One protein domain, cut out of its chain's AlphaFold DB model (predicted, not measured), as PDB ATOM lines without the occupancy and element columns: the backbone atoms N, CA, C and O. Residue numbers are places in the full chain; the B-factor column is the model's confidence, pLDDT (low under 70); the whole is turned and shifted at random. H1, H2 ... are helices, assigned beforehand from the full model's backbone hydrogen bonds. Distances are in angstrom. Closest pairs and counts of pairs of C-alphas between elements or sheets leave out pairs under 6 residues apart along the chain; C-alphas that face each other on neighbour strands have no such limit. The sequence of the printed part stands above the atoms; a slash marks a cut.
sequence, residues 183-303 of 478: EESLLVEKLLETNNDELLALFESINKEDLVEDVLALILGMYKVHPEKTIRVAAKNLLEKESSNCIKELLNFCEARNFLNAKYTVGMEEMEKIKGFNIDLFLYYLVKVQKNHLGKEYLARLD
ATOM      1  N   GLU A 183     190.105 277.561 161.855       65.00
ATOM      2  CA  GLU A 183     191.100 276.636 161.310       65.00
ATOM      3  C   GLU A 183     190.504 275.253 161.081       65.00
ATOM      4  O   GLU A 183     190.741 274.689 160.014       65.00
ATOM      5  N   GLU A 184     189.680 274.742 162.004       70.31
ATOM      6  CA  GLU A 184     188.941 273.490 161.796       70.31
ATOM      7  C   GLU A 184     187.981 273.626 160.611       70.31
ATOM      8  O   GLU A 184     188.033 272.823 159.679       70.31
ATOM      9  N   SER A 185     187.159 274.681 160.586       72.75
ATOM     10  CA  SER A 185     186.235 274.937 159.476       72.75
ATOM     11  C   SER A 185     186.981 275.133 158.148       72.75
ATOM     12  O   SER A 185     186.617 274.539 157.131       72.75
ATOM     13  N   LEU A 186     188.095 275.877 158.146       77.75
ATOM     14  CA  LEU A 186     188.956 276.034 156.969       77.75
ATOM     15  C   LEU A 186     189.608 274.713 156.550       77.75
ATOM     16  O   LEU A 186     189.800 274.492 155.354       77.75
ATOM     17  N   LEU A 187     189.983 273.847 157.491       84.31
ATOM     18  CA  LEU A 187     190.564 272.538 157.207       84.31
ATOM     19  C   LEU A 187     189.512 271.593 156.621       84.31
ATOM     20  O   LEU A 187     189.804 270.912 155.641       84.31
ATOM     21  N   VAL A 188     188.291 271.600 157.155       84.88
ATOM     22  CA  VAL A 188     187.128 270.873 156.631       84.88
ATOM     23  C   VAL A 188     186.822 271.306 155.194       84.88
ATOM     24  O   VAL A 188     186.738 270.454 154.307       84.88
ATOM     25  N   GLU A 189     186.742 272.612 154.921       84.06
ATOM     26  CA  GLU A 189     186.525 273.117 153.557       84.06
ATOM     27  C   GLU A 189     187.691 272.776 152.624       84.06
ATOM     28  O   GLU A 189     187.477 272.269 151.521       84.06
ATOM     29  N   LYS A 190     188.942 272.942 153.075       84.75
ATOM     30  CA  LYS A 190     190.119 272.520 152.298       84.75
ATOM     31  C   LYS A 190     190.035 271.037 151.957       84.75
ATOM     32  O   LYS A 190     190.172 270.676 150.792       84.75
ATOM     33  N   LEU A 191     189.758 270.172 152.926       87.88
ATOM     34  CA  LEU A 191     189.596 268.735 152.705       87.88
ATOM     35  C   LEU A 191     188.489 268.423 151.681       87.88
ATOM     36  O   LEU A 191     188.612 267.469 150.914       87.88
ATOM     37  N   LEU A 192     187.426 269.227 151.627       85.12
ATOM     38  CA  LEU A 192     186.311 269.051 150.695       85.12
ATOM     39  C   LEU A 192     186.578 269.545 149.267       85.12
ATOM     40  O   LEU A 192     185.935 269.027 148.342       85.12
ATOM     41  N   GLU A 193     187.444 270.541 149.084       80.50
ATOM     42  CA  GLU A 193     187.612 271.287 147.823       80.50
ATOM     43  C   GLU A 193     188.962 271.060 147.122       80.50
ATOM     44  O   GLU A 193     189.124 271.404 145.949       80.50
ATOM     45  N   THR A 194     189.923 270.449 147.813       80.75
ATOM     46  CA  THR A 194     191.300 270.275 147.335       80.75
ATOM     47  C   THR A 194     191.435 269.116 146.332       80.75
ATOM     48  O   THR A 194     190.725 268.112 146.406       80.75
ATOM     49  N   ASN A 195     192.360 269.236 145.370       86.25
ATOM     50  CA  ASN A 195     192.665 268.156 144.422       86.25
ATOM     51  C   ASN A 195     193.492 267.024 145.072       86.25
ATOM     52  O   ASN A 195     194.050 267.189 146.151       86.25
ATOM     53  N   ASN A 196     193.599 265.862 144.418       86.94
ATOM     54  CA  ASN A 196     194.202 264.672 145.039       86.94
ATOM     55  C   ASN A 196     195.681 264.850 145.435       86.94
ATOM     56  O   ASN A 196     196.097 264.320 146.465       86.94
ATOM     57  N   ASP A 197     196.467 265.592 144.651       80.81
ATOM     58  CA  ASP A 197     197.894 265.801 144.934       80.81
ATOM     59  C   ASP A 197     198.089 266.707 146.159       80.81
ATOM     60  O   ASP A 197     198.891 266.414 147.047       80.81
ATOM     61  N   GLU A 198     197.300 267.776 146.252       84.88
ATOM     62  CA  GLU A 198     197.289 268.680 147.402       84.88
ATOM     63  C   GLU A 198     196.678 268.018 148.652       84.88
ATOM     64  O   GLU A 198     197.118 268.292 149.768       84.88
ATOM     65  N   LEU A 199     195.735 267.084 148.488       87.88
ATOM     66  CA  LEU A 199     195.135 266.329 149.593       87.88
ATOM     67  C   LEU A 199     196.157 265.417 150.290       87.88
ATOM     68  O   LEU A 199     196.153 265.296 151.513       87.88
ATOM     69  N   LEU A 200     197.054 264.786 149.522       86.94
ATOM     70  CA  LEU A 200     198.140 263.977 150.085       86.94
ATOM     71  C   LEU A 200     199.096 264.829 150.923       86.94
ATOM     72  O   LEU A 200     199.434 264.435 152.037       86.94
ATOM     73  N   ALA A 201     199.480 266.003 150.416       85.25
ATOM     74  CA  ALA A 201     200.310 266.945 151.161       85.25
ATOM     75  C   ALA A 201     199.599 267.442 152.432       85.25
ATOM     76  O   ALA A 201     200.216 267.549 153.492       85.25
ATOM     77  N   LEU A 202     198.286 267.679 152.352       87.19
ATOM     78  CA  LEU A 202     197.478 268.085 153.496       87.19
ATOM     79  C   LEU A 202     197.453 266.997 154.580       87.19
ATOM     80  O   LEU A 202     197.713 267.296 155.741       87.19
ATOM     81  N   PHE A 203     197.252 265.726 154.222       89.94
ATOM     82  CA  PHE A 203     197.298 264.611 155.180       89.94
ATOM     83  C   PHE A 203     198.645 264.447 155.886       89.94
ATOM     84  O   PHE A 203     198.691 263.952 157.012       89.94
ATOM     85  N   GLU A 204     199.745 264.814 155.228       84.50
ATOM     86  CA  GLU A 204     201.072 264.807 155.848       84.50
ATOM     87  C   GLU A 204     201.240 265.938 156.867       84.50
ATOM     88  O   GLU A 204     202.011 265.780 157.813       84.50
ATOM     89  N   SER A 205     200.507 267.042 156.693       83.94
ATOM     90  CA  SER A 205     200.544 268.214 157.575       83.94
ATOM     91  C   SER A 205     199.581 268.156 158.765       83.94
ATOM     92  O   SER A 205     199.815 268.861 159.740       83.94
ATOM     93  N   ILE A 206     198.537 267.318 158.702       86.06
ATOM     94  CA  ILE A 206     197.557 267.143 159.786       86.06
ATOM     95  C   ILE A 206     198.213 266.411 160.966       86.06
ATOM     96  O   ILE A 206     198.676 265.268 160.838       86.06
ATOM     97  N   ASN A 207     198.223 267.057 162.129       79.94
ATOM     98  CA  ASN A 207     198.647 266.469 163.391       79.94
ATOM     99  C   ASN A 207     197.506 265.680 164.043       79.94
ATOM    100  O   ASN A 207     196.346 265.737 163.654       79.94
ATOM    101  N   LYS A 208     197.849 264.902 165.069       73.19
ATOM    102  CA  LYS A 208     196.874 264.108 165.832       73.19
ATOM    103  C   LYS A 208     195.828 264.963 166.540       73.19
ATOM    104  O   LYS A 208     194.670 264.572 166.597       73.19
ATOM    105  N   GLU A 209     196.263 266.099 167.069       71.62
ATOM    106  CA  GLU A 209     195.421 267.061 167.787       71.62
ATOM    107  C   GLU A 209     194.404 267.731 166.845       71.62
ATOM    108  O   GLU A 209     193.327 268.104 167.293       71.62
ATOM    109  N   ASP A 210     194.678 267.731 165.535       74.56
ATOM    110  CA  ASP A 210     193.790 268.251 164.488       74.56
ATOM    111  C   ASP A 210     192.702 267.236 164.062       74.56
ATOM    112  O   ASP A 210     191.854 267.543 163.224       74.56
ATOM    113  N   LEU A 211     192.701 266.001 164.595       78.19
ATOM    114  CA  LEU A 211     191.670 264.978 164.327       78.19
ATOM    115  C   LEU A 211     190.458 265.125 165.260       78.19
ATOM    116  O   LEU A 211     190.012 264.169 165.903       78.19
ATOM    117  N   VAL A 212     189.932 266.343 165.304       81.31
ATOM    118  CA  VAL A 212     188.657 266.727 165.920       81.31
ATOM    119  C   VAL A 212     187.462 266.124 165.165       81.31
ATOM    120  O   VAL A 212     187.632 265.488 164.123       81.31
ATOM    121  N   GLU A 213     186.251 266.237 165.720       82.12
ATOM    122  CA  GLU A 213     185.083 265.434 165.315       82.12
ATOM    123  C   GLU A 213     184.756 265.534 163.811       82.12
ATOM    124  O   GLU A 213     184.494 264.506 163.170       82.12
ATOM    125  N   ASP A 214     184.834 266.736 163.230       83.31
ATOM    126  CA  ASP A 214     184.469 266.980 161.832       83.31
ATOM    127  C   ASP A 214     185.567 266.542 160.856       83.31
ATOM    128  O   ASP A 214     185.306 265.856 159.857       83.31
ATOM    129  N   VAL A 215     186.824 266.858 161.177       87.00
ATOM    130  CA  VAL A 215     187.992 266.400 160.411       87.00
ATOM    131  C   VAL A 215     188.042 264.873 160.414       87.00
ATOM    132  O   VAL A 215     188.194 264.247 159.361       87.00
ATOM    133  N   LEU A 216     187.826 264.246 161.572       88.50
ATOM    134  CA  LEU A 216     187.760 262.797 161.722       88.50
ATOM    135  C   LEU A 216     186.682 262.177 160.820       88.50
ATOM    136  O   LEU A 216     186.950 261.183 160.135       88.50
ATOM    137  N   ALA A 217     185.482 262.763 160.786       88.06
ATOM    138  CA  ALA A 217     184.388 262.305 159.934       88.06
ATOM    139  C   ALA A 217     184.754 262.341 158.441       88.06
ATOM    140  O   ALA A 217     184.519 261.360 157.720       88.06
ATOM    141  N   LEU A 218     185.398 263.420 157.984       90.69
ATOM    142  CA  LEU A 218     185.867 263.552 156.605       90.69
ATOM    143  C   LEU A 218     186.969 262.557 156.256       90.69
ATOM    144  O   LEU A 218     186.854 261.859 155.245       90.69
ATOM    145  N   ILE A 219     188.008 262.438 157.086       92.44
ATOM    146  CA  ILE A 219     189.112 261.500 156.844       92.44
ATOM    147  C   ILE A 219     188.586 260.056 156.803       92.44
ATOM    148  O   ILE A 219     188.984 259.270 155.936       92.44
ATOM    149  N   LEU A 220     187.631 259.699 157.669       90.12
ATOM    150  CA  LEU A 220     186.980 258.388 157.635       90.12
ATOM    151  C   LEU A 220     186.160 258.183 156.349       90.12
ATOM    152  O   LEU A 220     186.233 257.115 155.729       90.12
ATOM    153  N   GLY A 221     185.420 259.204 155.910       89.31
ATOM    154  CA  GLY A 221     184.710 259.213 154.629       89.31
ATOM    155  C   GLY A 221     185.659 258.991 153.449       89.31
ATOM    156  O   GLY A 221     185.429 258.117 152.606       89.31
ATOM    157  N   MET A 222     186.779 259.715 153.430       92.31
ATOM    158  CA  MET A 222     187.827 259.600 152.418       92.31
ATOM    159  C   MET A 222     188.434 258.202 152.396       92.31
ATOM    160  O   MET A 222     188.470 257.576 151.337       92.31
ATOM    161  N   TYR A 223     188.819 257.658 153.552       91.62
ATOM    162  CA  TYR A 223     189.289 256.277 153.675       91.62
ATOM    163  C   TYR A 223     188.310 255.281 153.035       91.62
ATOM    164  O   TYR A 223     188.723 254.362 152.318       91.62
ATOM    165  N   LYS A 224     187.005 255.453 153.261       87.25
ATOM    166  CA  LYS A 224     186.013 254.450 152.866       87.25
ATOM    167  C   LYS A 224     185.527 254.549 151.441       87.25
ATOM    168  O   LYS A 224     185.300 253.493 150.843       87.25
ATOM    169  N   VAL A 225     185.373 255.752 150.899       86.75
ATOM    170  CA  VAL A 225     184.720 255.910 149.596       86.75
ATOM    171  C   VAL A 225     185.464 256.761 148.578       86.75
ATOM    172  O   VAL A 225     185.037 256.761 147.425       86.75
ATOM    173  N   HIS A 226     186.578 257.421 148.933       90.06
ATOM    174  CA  HIS A 226     187.328 258.234 147.966       90.06
ATOM    175  C   HIS A 226     187.697 257.397 146.722       90.06
ATOM    176  O   HIS A 226     188.116 256.250 146.898       90.06
ATOM    177  N   PRO A 227     187.573 257.901 145.474       87.50
ATOM    178  CA  PRO A 227     187.785 257.097 144.263       87.50
ATOM    179  C   PRO A 227     189.205 256.526 144.145       87.50
ATOM    180  O   PRO A 227     189.395 255.352 143.806       87.50
ATOM    181  N   GLU A 228     190.208 257.329 144.495       90.69
ATOM    182  CA  GLU A 228     191.614 256.938 144.419       90.69
ATOM    183  C   GLU A 228     192.083 256.088 145.600       90.69
ATOM    184  O   GLU A 228     191.896 256.430 146.768       90.69
ATOM    185  N   LYS A 229     192.759 254.975 145.291       90.69
ATOM    186  CA  LYS A 229     193.300 254.056 146.302       90.69
ATOM    187  C   LYS A 229     194.391 254.706 147.158       90.69
ATOM    188  O   LYS A 229     194.478 254.389 148.337       90.69
ATOM    189  N   THR A 230     195.211 255.565 146.564       92.69
ATOM    190  CA  THR A 230     196.292 256.313 147.227       92.69
ATOM    191  C   THR A 230     195.748 257.163 148.370       92.69
ATOM    192  O   THR A 230     196.188 256.987 149.503       92.69
ATOM    193  N   ILE A 231     194.708 257.960 148.107       92.94
ATOM    194  CA  ILE A 231     194.009 258.753 149.126       92.94
ATOM    195  C   ILE A 231     193.410 257.870 150.221       92.94
ATOM    196  O   ILE A 231     193.621 258.130 151.402       92.94
ATOM    197  N   ARG A 232     192.722 256.778 149.852       91.62
ATOM    198  CA  ARG A 232     192.138 255.861 150.846       91.62
ATOM    199  C   ARG A 232     193.187 255.291 151.801       91.62
ATOM    200  O   ARG A 232     192.937 255.185 152.998       91.62
ATOM    201  N   VAL A 233     194.345 254.898 151.270       92.12
ATOM    202  CA  VAL A 233     195.455 254.358 152.069       92.12
ATOM    203  C   VAL A 233     196.051 255.440 152.968       92.12
ATOM    204  O   VAL A 233     196.274 255.180 154.144       92.12
ATOM    205  N   ALA A 234     196.268 256.648 152.448       92.25
ATOM    206  CA  ALA A 234     196.823 257.749 153.226       92.25
ATOM    207  C   ALA A 234     195.885 258.185 154.372       92.25
ATOM    208  O   ALA A 234     196.335 258.296 155.510       92.25
ATOM    209  N   ALA A 235     194.580 258.301 154.108       92.56
ATOM    210  CA  ALA A 235     193.566 258.578 155.126       92.56
ATOM    211  C   ALA A 235     193.517 257.484 156.209       92.56
ATOM    212  O   ALA A 235     193.485 257.791 157.399       92.56
ATOM    213  N   LYS A 236     193.594 256.198 155.825       92.31
ATOM    214  CA  LYS A 236     193.688 255.086 156.788       92.31
ATOM    215  C   LYS A 236     194.919 255.223 157.684       92.31
ATOM    216  O   LYS A 236     194.796 255.123 158.900       92.31
ATOM    217  N   ASN A 237     196.083 255.473 157.087       91.00
ATOM    218  CA  ASN A 237     197.331 255.623 157.830       91.00
ATOM    219  C   ASN A 237     197.265 256.801 158.814       91.00
ATOM    220  O   ASN A 237     197.840 256.715 159.893       91.00
ATOM    221  N   LEU A 238     196.583 257.894 158.452       90.06
ATOM    222  CA  LEU A 238     196.374 259.038 159.339       90.06
ATOM    223  C   LEU A 238     195.510 258.657 160.551       90.06
ATOM    224  O   LEU A 238     195.916 258.918 161.679       90.06
ATOM    225  N   LEU A 239     194.392 257.956 160.335       90.25
ATOM    226  CA  LEU A 239     193.534 257.457 161.418       90.25
ATOM    227  C   LEU A 239     194.280 256.485 162.341       90.25
ATOM    228  O   LEU A 239     194.177 256.585 163.555       90.25
ATOM    229  N   GLU A 240     195.072 255.565 161.786       88.19
ATOM    230  CA  GLU A 240     195.826 254.572 162.566       88.19
ATOM    231  C   GLU A 240     196.933 255.177 163.439       88.19
ATOM    232  O   GLU A 240     197.366 254.546 164.408       88.19
ATOM    233  N   LYS A 241     197.401 256.395 163.131       83.38
ATOM    234  CA  LYS A 241     198.329 257.108 164.016       83.38
ATOM    235  C   LYS A 241     197.658 257.447 165.341       83.38
ATOM    236  O   LYS A 241     198.355 257.508 166.356       83.38
ATOM    237  N   GLU A 242     196.349 257.663 165.345       80.81
ATOM    238  CA  GLU A 242     195.620 258.166 166.493       80.81
ATOM    239  C   GLU A 242     195.005 257.032 167.325       80.81
ATOM    240  O   GLU A 242     194.425 256.076 166.814       80.81
ATOM    241  N   SER A 243     195.225 257.072 168.643       76.75
ATOM    242  CA  SER A 243     195.041 255.885 169.503       76.75
ATOM    243  C   SER A 243     193.759 255.893 170.340       76.75
ATOM    244  O   SER A 243     193.568 255.006 171.189       76.75
ATOM    245  N   SER A 244     192.875 256.861 170.077       82.00
ATOM    246  CA  SER A 244     191.615 257.055 170.791       82.00
ATOM    247  C   SER A 244     190.670 255.851 170.647       82.00
ATOM    248  O   SER A 244     190.702 255.098 169.669       82.00
ATOM    249  N   ASN A 245     189.819 255.641 171.655       81.19
ATOM    250  CA  ASN A 245     188.820 254.567 171.610       81.19
ATOM    251  C   ASN A 245     187.791 254.800 170.495       81.19
ATOM    252  O   ASN A 245     187.418 253.840 169.828       81.19
ATOM    253  N   CYS A 246     187.412 256.060 170.247       82.62
ATOM    254  CA  CYS A 246     186.509 256.443 169.159       82.62
ATOM    255  C   CYS A 246     187.038 255.955 167.801       82.62
ATOM    256  O   CYS A 246     186.352 255.221 167.094       82.62
ATOM    257  N   ILE A 247     188.302 256.247 167.474       84.25
ATOM    258  CA  ILE A 247     188.904 255.827 166.202       84.25
ATOM    259  C   ILE A 247     188.995 254.310 166.078       84.25
ATOM    260  O   ILE A 247     188.718 253.767 165.012       84.25
ATOM    261  N   LYS A 248     189.333 253.598 167.158       84.06
ATOM    262  CA  LYS A 248     189.344 252.127 167.140       84.06
ATOM    263  C   LYS A 248     187.957 251.560 166.847       84.06
ATOM    264  O   LYS A 248     187.838 250.634 166.047       84.06
ATOM    265  N   GLU A 249     186.917 252.103 167.473       83.69
ATOM    266  CA  GLU A 249     185.531 251.701 167.222       83.69
ATOM    267  C   GLU A 249     185.107 252.011 165.780       83.69
ATOM    268  O   GLU A 249     184.586 251.122 165.104       83.69
ATOM    269  N   LEU A 250     185.415 253.208 165.273       85.00
ATOM    270  CA  LEU A 250     185.116 253.628 163.901       85.00
ATOM    271  C   LEU A 250     185.852 252.785 162.856       85.00
ATOM    272  O   LEU A 250     185.229 252.290 161.918       85.00
ATOM    273  N   LEU A 251     187.160 252.559 163.019       85.00
ATOM    274  CA  LEU A 251     187.947 251.721 162.113       85.00
ATOM    275  C   LEU A 251     187.413 250.287 162.089       85.00
ATOM    276  O   LEU A 251     187.172 249.763 161.003       85.00
ATOM    277  N   ASN A 252     187.130 249.689 163.251       83.50
ATOM    278  CA  ASN A 252     186.527 248.355 163.332       83.50
ATOM    279  C   ASN A 252     185.157 248.308 162.636       83.50
ATOM    280  O   ASN A 252     184.878 247.400 161.847       83.50
ATOM    281  N   PHE A 253     184.308 249.305 162.896       81.44
ATOM    282  CA  PHE A 253     182.990 249.433 162.280       81.44
ATOM    283  C   PHE A 253     183.087 249.499 160.752       81.44
ATOM    284  O   PHE A 253     182.303 248.875 160.025       81.44
ATOM    285  N   CYS A 254     184.058 250.268 160.270       77.38
ATOM    286  CA  CYS A 254     184.285 250.532 158.869       77.38
ATOM    287  C   CYS A 254     184.974 249.369 158.147       77.38
ATOM    288  O   CYS A 254     184.619 249.091 157.004       77.38
ATOM    289  N   GLU A 255     185.929 248.667 158.751       79.00
ATOM    290  CA  GLU A 255     186.594 247.501 158.149       79.00
ATOM    291  C   GLU A 255     185.623 246.349 157.887       79.00
ATOM    292  O   GLU A 255     185.692 245.705 156.840       79.00
ATOM    293  N   ALA A 256     184.645 246.164 158.774       70.81
ATOM    294  CA  ALA A 256     183.606 245.153 158.621       70.81
ATOM    295  C   ALA A 256     182.610 245.443 157.477       70.81
ATOM    296  O   ALA A 256     181.787 244.584 157.150       70.81
ATOM    297  N   ARG A 257     182.638 246.640 156.862       74.25
ATOM    298  CA  ARG A 257     181.598 247.107 155.931       74.25
ATOM    299  C   ARG A 257     182.145 247.632 154.602       74.25
ATOM    300  O   ARG A 257     183.126 248.378 154.528       74.25
ATOM    301  N   ASN A 258     181.446 247.292 153.520       71.38
ATOM    302  CA  ASN A 258     181.745 247.784 152.177       71.38
ATOM    303  C   ASN A 258     180.782 248.909 151.768       71.38
ATOM    304  O   ASN A 258     179.760 248.649 151.140       71.38
ATOM    305  N   PHE A 259     181.146 250.153 152.082       71.44
ATOM    306  CA  PHE A 259     180.387 251.344 151.681       71.44
ATOM    307  C   PHE A 259     180.499 251.669 150.184       71.44
ATOM    308  O   PHE A 259     179.658 252.380 149.660       71.44
ATOM    309  N   LEU A 260     181.469 251.097 149.453       59.25
ATOM    310  CA  LEU A 260     181.578 251.288 147.999       59.25
ATOM    311  C   LEU A 260     180.430 250.636 147.217       59.25
ATOM    312  O   LEU A 260     180.096 251.082 146.126       59.25
ATOM    313  N   ASN A 261     179.826 249.591 147.788       57.78
ATOM    314  CA  ASN A 261     178.764 248.803 147.162       57.78
ATOM    315  C   ASN A 261     177.494 248.730 148.030       57.78
ATOM    316  O   ASN A 261     176.599 247.929 147.740       57.78
ATOM    317  N   ALA A 262     177.425 249.495 149.125       54.00
ATOM    318  CA  ALA A 262     176.343 249.379 150.091       54.00
ATOM    319  C   ALA A 262     175.035 249.921 149.505       54.00
ATOM    320  O   ALA A 262     174.802 251.121 149.417       54.00
ATOM    321  N   LYS A 263     174.128 249.002 149.172       52.91
ATOM    322  CA  LYS A 263     172.712 249.290 148.910       52.91
ATOM    323  C   LYS A 263     171.914 249.543 150.197       52.91
ATOM    324  O   LYS A 263     170.717 249.282 150.203       52.91
ATOM    325  N   TYR A 264     172.538 249.949 151.308       52.28
ATOM    326  CA  TYR A 264     171.856 249.974 152.605       52.28
ATOM    327  C   TYR A 264     172.363 251.070 153.547       52.28
ATOM    328  O   TYR A 264     173.563 251.265 153.700       52.28
ATOM    329  N   THR A 265     171.422 251.672 154.276       59.69
ATOM    330  CA  THR A 265     171.603 252.516 155.473       59.69
ATOM    331  C   THR A 265     171.931 251.706 156.743       59.69
ATOM    332  O   THR A 265     171.907 252.229 157.857       59.69
ATOM    333  N   VAL A 266     172.226 250.405 156.608       61.09
ATOM    334  CA  VAL A 266     172.406 249.477 157.736       61.09
ATOM    335  C   VAL A 266     173.656 249.835 158.538       61.09
ATOM    336  O   VAL A 266     174.779 249.762 158.039       61.09
ATOM    337  N   GLY A 267     173.440 250.154 159.813       70.00
ATOM    338  CA  GLY A 267     174.486 250.512 160.766       70.00
ATOM    339  C   GLY A 267     174.693 252.018 160.941       70.00
ATOM    340  O   GLY A 267     175.411 252.396 161.855       70.00
ATOM    341  N   MET A 268     174.050 252.889 160.155       78.38
ATOM    342  CA  MET A 268     174.196 254.339 160.373       78.38
ATOM    343  C   MET A 268     173.727 254.746 161.783       78.38
ATOM    344  O   MET A 268     174.439 255.455 162.476       78.38
ATOM    345  N   GLU A 269     172.643 254.154 162.290       77.44
ATOM    346  CA  GLU A 269     172.165 254.380 163.671       77.44
ATOM    347  C   GLU A 269     173.097 253.816 164.758       77.44
ATOM    348  O   GLU A 269     172.982 254.168 165.930       77.44
ATOM    349  N   GLU A 270     173.978 252.876 164.411       80.81
ATOM    350  CA  GLU A 270     175.012 252.373 165.322       80.81
ATOM    351  C   GLU A 270     176.221 253.310 165.321       80.81
ATOM    352  O   GLU A 270     176.782 253.572 166.379       80.81
ATOM    353  N   MET A 271     176.583 253.834 164.147       80.19
ATOM    354  CA  MET A 271     177.663 254.804 163.982       80.19
ATOM    355  C   MET A 271     177.317 256.149 164.644       80.19
ATOM    356  O   MET A 271     178.170 256.729 165.299       80.19
ATOM    357  N   GLU A 272     176.054 256.583 164.578       82.25
ATOM    358  CA  GLU A 272     175.540 257.797 165.242       82.25
ATOM    359  C   GLU A 272     175.675 257.741 166.776       82.25
ATOM    360  O   GLU A 272     175.737 258.767 167.444       82.25
ATOM    361  N   LYS A 273     175.742 256.540 167.362       82.94
ATOM    362  CA  LYS A 273     175.895 256.362 168.818       82.94
ATOM    363  C   LYS A 273     177.343 256.485 169.290       82.94
ATOM    364  O   LYS A 273     177.574 256.477 170.501       82.94
ATOM    365  N   ILE A 274     178.310 256.546 168.374       81.31
ATOM    366  CA  ILE A 274     179.727 256.678 168.714       81.31
ATOM    367  C   ILE A 274     179.969 258.128 169.135       81.31
ATOM    368  O   ILE A 274     179.804 259.056 168.350       81.31
ATOM    369  N   LYS A 275     180.329 258.331 170.405       78.69
ATOM    370  CA  LYS A 275     180.538 259.670 170.964       78.69
ATOM    371  C   LYS A 275     181.740 260.350 170.298       78.69
ATOM    372  O   LYS A 275     182.825 259.772 170.275       78.69
ATOM    373  N   GLY A 276     181.549 261.596 169.873       78.06
ATOM    374  CA  GLY A 276     182.582 262.415 169.242       78.06
ATOM    375  C   GLY A 276     182.794 262.105 167.763       78.06
ATOM    376  O   GLY A 276     183.921 262.139 167.276       78.06
ATOM    377  N   PHE A 277     181.728 261.697 167.070       82.31
ATOM    378  CA  PHE A 277     181.749 261.421 165.642       82.31
ATOM    379  C   PHE A 277     180.593 262.135 164.942       82.31
ATOM    380  O   PHE A 277     179.423 261.853 165.216       82.31
ATOM    381  N   ASN A 278     180.921 263.010 163.991       87.75
ATOM    382  CA  ASN A 278     179.930 263.698 163.173       87.75
ATOM    383  C   ASN A 278     179.467 262.803 162.006       87.75
ATOM    384  O   ASN A 278     180.074 262.757 160.932       87.75
ATOM    385  N   ILE A 279     178.374 262.062 162.216       86.44
ATOM    386  CA  ILE A 279     177.821 261.175 161.184       86.44
ATOM    387  C   ILE A 279     177.294 261.939 159.961       86.44
ATOM    388  O   ILE A 279     177.368 261.426 158.843       86.44
ATOM    389  N   ASP A 280     176.804 263.158 160.149       88.19
ATOM    390  CA  ASP A 280     176.199 263.982 159.106       88.19
ATOM    391  C   ASP A 280     177.242 264.380 158.066       88.19
ATOM    392  O   ASP A 280     177.031 264.178 156.869       88.19
ATOM    393  N   LEU A 281     178.407 264.850 158.521       89.19
ATOM    394  CA  LEU A 281     179.535 265.201 157.660       89.19
ATOM    395  C   LEU A 281     180.108 263.976 156.936       89.19
ATOM    396  O   LEU A 281     180.379 264.018 155.731       89.19
ATOM    397  N   PHE A 282     180.221 262.843 157.635       89.12
ATOM    398  CA  PHE A 282     180.615 261.578 157.015       89.12
ATOM    399  C   PHE A 282     179.644 261.172 155.892       89.12
ATOM    400  O   PHE A 282     180.075 260.825 154.789       89.12
ATOM    401  N   LEU A 283     178.333 261.239 156.148       87.25
ATOM    402  CA  LEU A 283     177.289 260.932 155.168       87.25
ATOM    403  C   LEU A 283     177.302 261.913 153.997       87.25
ATOM    404  O   LEU A 283     177.176 261.479 152.852       87.25
ATOM    405  N   TYR A 284     177.483 263.203 154.269       89.38
ATOM    406  CA  TYR A 284     177.588 264.247 153.258       89.38
ATOM    407  C   TYR A 284     178.734 263.968 152.286       89.38
ATOM    408  O   TYR A 284     178.501 263.847 151.079       89.38
ATOM    409  N   TYR A 285     179.949 263.755 152.799       88.88
ATOM    410  CA  TYR A 285     181.102 263.412 151.967       88.88
ATOM    411  C   TYR A 285     180.845 262.146 151.147       88.88
ATOM    412  O   TYR A 285     181.151 262.059 149.952       88.88
ATOM    413  N   LEU A 286     180.234 261.155 151.787       86.75
ATOM    414  CA  LEU A 286     179.952 259.886 151.160       86.75
ATOM    415  C   LEU A 286     178.979 260.041 149.980       86.75
ATOM    416  O   LEU A 286     179.236 259.501 148.903       86.75
ATOM    417  N   VAL A 287     177.912 260.822 150.145       84.94
ATOM    418  CA  VAL A 287     176.941 261.140 149.085       84.94
ATOM    419  C   VAL A 287     177.553 262.027 147.997       84.94
ATOM    420  O   VAL A 287     177.287 261.799 146.814       84.94
ATOM    421  N   LYS A 288     178.419 262.984 148.362       85.38
ATOM    422  CA  LYS A 288     179.157 263.847 147.423       85.38
ATOM    423  C   LYS A 288     179.996 263.017 146.447       85.38
ATOM    424  O   LYS A 288     179.919 263.208 145.232       85.38
ATOM    425  N   VAL A 289     180.752 262.050 146.966       83.00
ATOM    426  CA  VAL A 289     181.590 261.150 146.156       83.00
ATOM    427  C   VAL A 289     180.750 260.097 145.431       83.00
ATOM    428  O   VAL A 289     181.037 259.739 144.286       83.00
ATOM    429  N   GLN A 290     179.691 259.605 146.072       79.25
ATOM    430  CA  GLN A 290     178.821 258.558 145.550       79.25
ATOM    431  C   GLN A 290     177.389 259.062 145.408       79.25
ATOM    432  O   GLN A 290     176.514 258.731 146.204       79.25
ATOM    433  N   LYS A 291     177.123 259.799 144.327       69.25
ATOM    434  CA  LYS A 291     175.829 260.465 144.064       69.25
ATOM    435  C   LYS A 291     174.583 259.572 144.205       69.25
ATOM    436  O   LYS A 291     173.491 260.061 144.477       69.25
ATOM    437  N   ASN A 292     174.732 258.258 144.018       67.75
ATOM    438  CA  ASN A 292     173.648 257.273 144.125       67.75
ATOM    439  C   ASN A 292     173.608 256.522 145.466       67.75
ATOM    440  O   ASN A 292     172.876 255.540 145.589       67.75
ATOM    441  N   HIS A 293     174.399 256.924 146.457       74.56
ATOM    442  CA  HIS A 293     174.442 256.239 147.740       74.56
ATOM    443  C   HIS A 293     173.183 256.528 148.566       74.56
ATOM    444  O   HIS A 293     172.753 257.675 148.681       74.56
ATOM    445  N   LEU A 294     172.612 255.496 149.200       68.56
ATOM    446  CA  LEU A 294     171.391 255.614 150.020       68.56
ATOM    447  C   LEU A 294     171.593 256.421 151.311       68.56
ATOM    448  O   LEU A 294     170.640 256.787 151.985       68.56
ATOM    449  N   GLY A 295     172.840 256.750 151.644       75.25
ATOM    450  CA  GLY A 295     173.183 257.697 152.709       75.25
ATOM    451  C   GLY A 295     172.487 259.048 152.537       75.25
ATOM    452  O   GLY A 295     172.181 259.682 153.537       75.25
ATOM    453  N   LYS A 296     172.127 259.426 151.302       78.12
ATOM    454  CA  LYS A 296     171.332 260.625 151.021       78.12
ATOM    455  C   LYS A 296     169.955 260.599 151.685       78.12
ATOM    456  O   LYS A 296     169.461 261.640 152.085       78.12
ATOM    457  N   GLU A 297     169.345 259.421 151.828       78.44
ATOM    458  CA  GLU A 297     168.042 259.258 152.490       78.44
ATOM    459  C   GLU A 297     168.166 259.387 154.002       78.44
ATOM    460  O   GLU A 297     167.253 259.880 154.656       78.44
ATOM    461  N   TYR A 298     169.296 258.938 154.554       81.69
ATOM    462  CA  TYR A 298     169.589 259.131 155.965       81.69
ATOM    463  C   TYR A 298     169.877 260.601 156.245       81.69
ATOM    464  O   TYR A 298     169.249 261.169 157.121       81.69
ATOM    465  N   LEU A 299     170.754 261.226 155.458       83.00
ATOM    466  CA  LEU A 299     171.100 262.639 155.590       83.00
ATOM    467  C   LEU A 299     169.859 263.532 155.444       83.00
ATOM    468  O   LEU A 299     169.596 264.352 156.307       83.00
ATOM    469  N   ALA A 300     169.005 263.280 154.445       81.19
ATOM    470  CA  ALA A 300     167.754 264.018 154.229       81.19
ATOM    471  C   ALA A 300     166.749 263.962 155.402       81.19
ATOM    472  O   ALA A 300     165.782 264.728 155.406       81.19
ATOM    473  N   ARG A 301     166.947 263.059 156.374       79.44
ATOM    474  CA  ARG A 301     166.132 262.959 157.594       79.44
ATOM    475  C   ARG A 301     166.666 263.822 158.745       79.44
ATOM    476  O   ARG A 301     165.917 264.071 159.683       79.44
ATOM    477  N   LEU A 302     167.945 264.195 158.704       81.38
ATOM    478  CA  LEU A 302     168.645 264.910 159.770       81.38
ATOM    479  C   LEU A 302     168.466 266.415 159.588       81.38
ATOM    480  O   LEU A 302     168.500 266.911 158.461       81.38
ATOM    481  N   ASP A 303     168.296 267.138 160.690       78.12
ATOM    482  CA  ASP A 303     168.303 268.599 160.680       78.12
ATOM    483  C   ASP A 303     169.708 269.107 161.016       78.12
ATOM    484  O   ASP A 303     170.051 269.322 162.176       78.12
TER     485      ASP A 303
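Overview. This is residues 183 to 303 of the 478 residues of an uncharacterized protein of uncultured Sulfurovum sp (UniProt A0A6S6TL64). What does the model look like? H3 makes the core of a rounded domain, with H1, H4 and H7 packed round it. H1, H2, H3 and H4 form an up-and-down bundle, each helix running against the one before it, while H7 packs on H3 outside that bundle and H8 packs on H7. What is it made of, and how dense is it? The printed part has 121 residues with eight named helices, H1 to H8 in that order, and no named strand; its class is all helix. It is compact, with a radius of gyration of the C-alphas of 13.3 A and spans of 34 by 29 by 27 A.

Arrangement. What does the first helix meet? H1, residues 183 to 193, touches residues 214 to 218 alone of H3, residues 213 to 225, at a shallow tilt of 19 degrees, the same way; the closest C-alphas are those of Val 188 and Val 215, 5.9 A apart. H2, residues 196 to 205, is close to H1 but not clearly touching, with the C-alphas of Leu 191 and Leu 199 closest at 6.8 A. What else meets the hub, H3? H4, residues 229 to 241, forms a helical hairpin with H3 at a steep tilt of 40 degrees, the C-alphas of Tyr 223 and Arg 232 closest at 4.0 A; H4 also touches H2, with those of Leu 200 and Ile 231 closest at 6.7 A. H7, residues 279 to 289, touches H3 the same way at 38 degrees, only just a steep tilt, with the C-alphas of Ala 217 and Phe 282 closest at 4.8 A. Where are the others? H5, residues 245 to 255, and H6, residues 268 to 271, touch no helix but are near each other. H8, residues 295 to 299, touches H7, the C-alphas of Leu 283 and Gly 295 being closest at 5.8 A. What do the backbones show? Every O i to N i+4 pair is within hydrogen-bond range in H1, H2, H3, H4, H5, H7 and H8; H6 is too short for such a pair.

Along the chain. Where does the first helix begin? C-alpha 183 of H1 is at (191.100, 276.636, 161.310). Which helices are longest? H3 and H4 have 13 residues each and measure 18.4 A and 18.7 A from first to last C-alpha. Where does the last helix end? H8 ends with C-alpha 299 at (171.100, 262.639, 155.590).

Size, cuts and confidence. How far does it reach? The two C-alphas farthest apart, those of Glu 183 and Lys 263, are 35.2 A apart, and the printed part has no cut. Which link is long? The link from H5 to H6, residues 256 to 267, is long. Where is confidence low? The pLDDT is under 70 at residue 183, residues 260 to 266, residues 291 to 292 and residue 294; the mean of the printed part is 81.6.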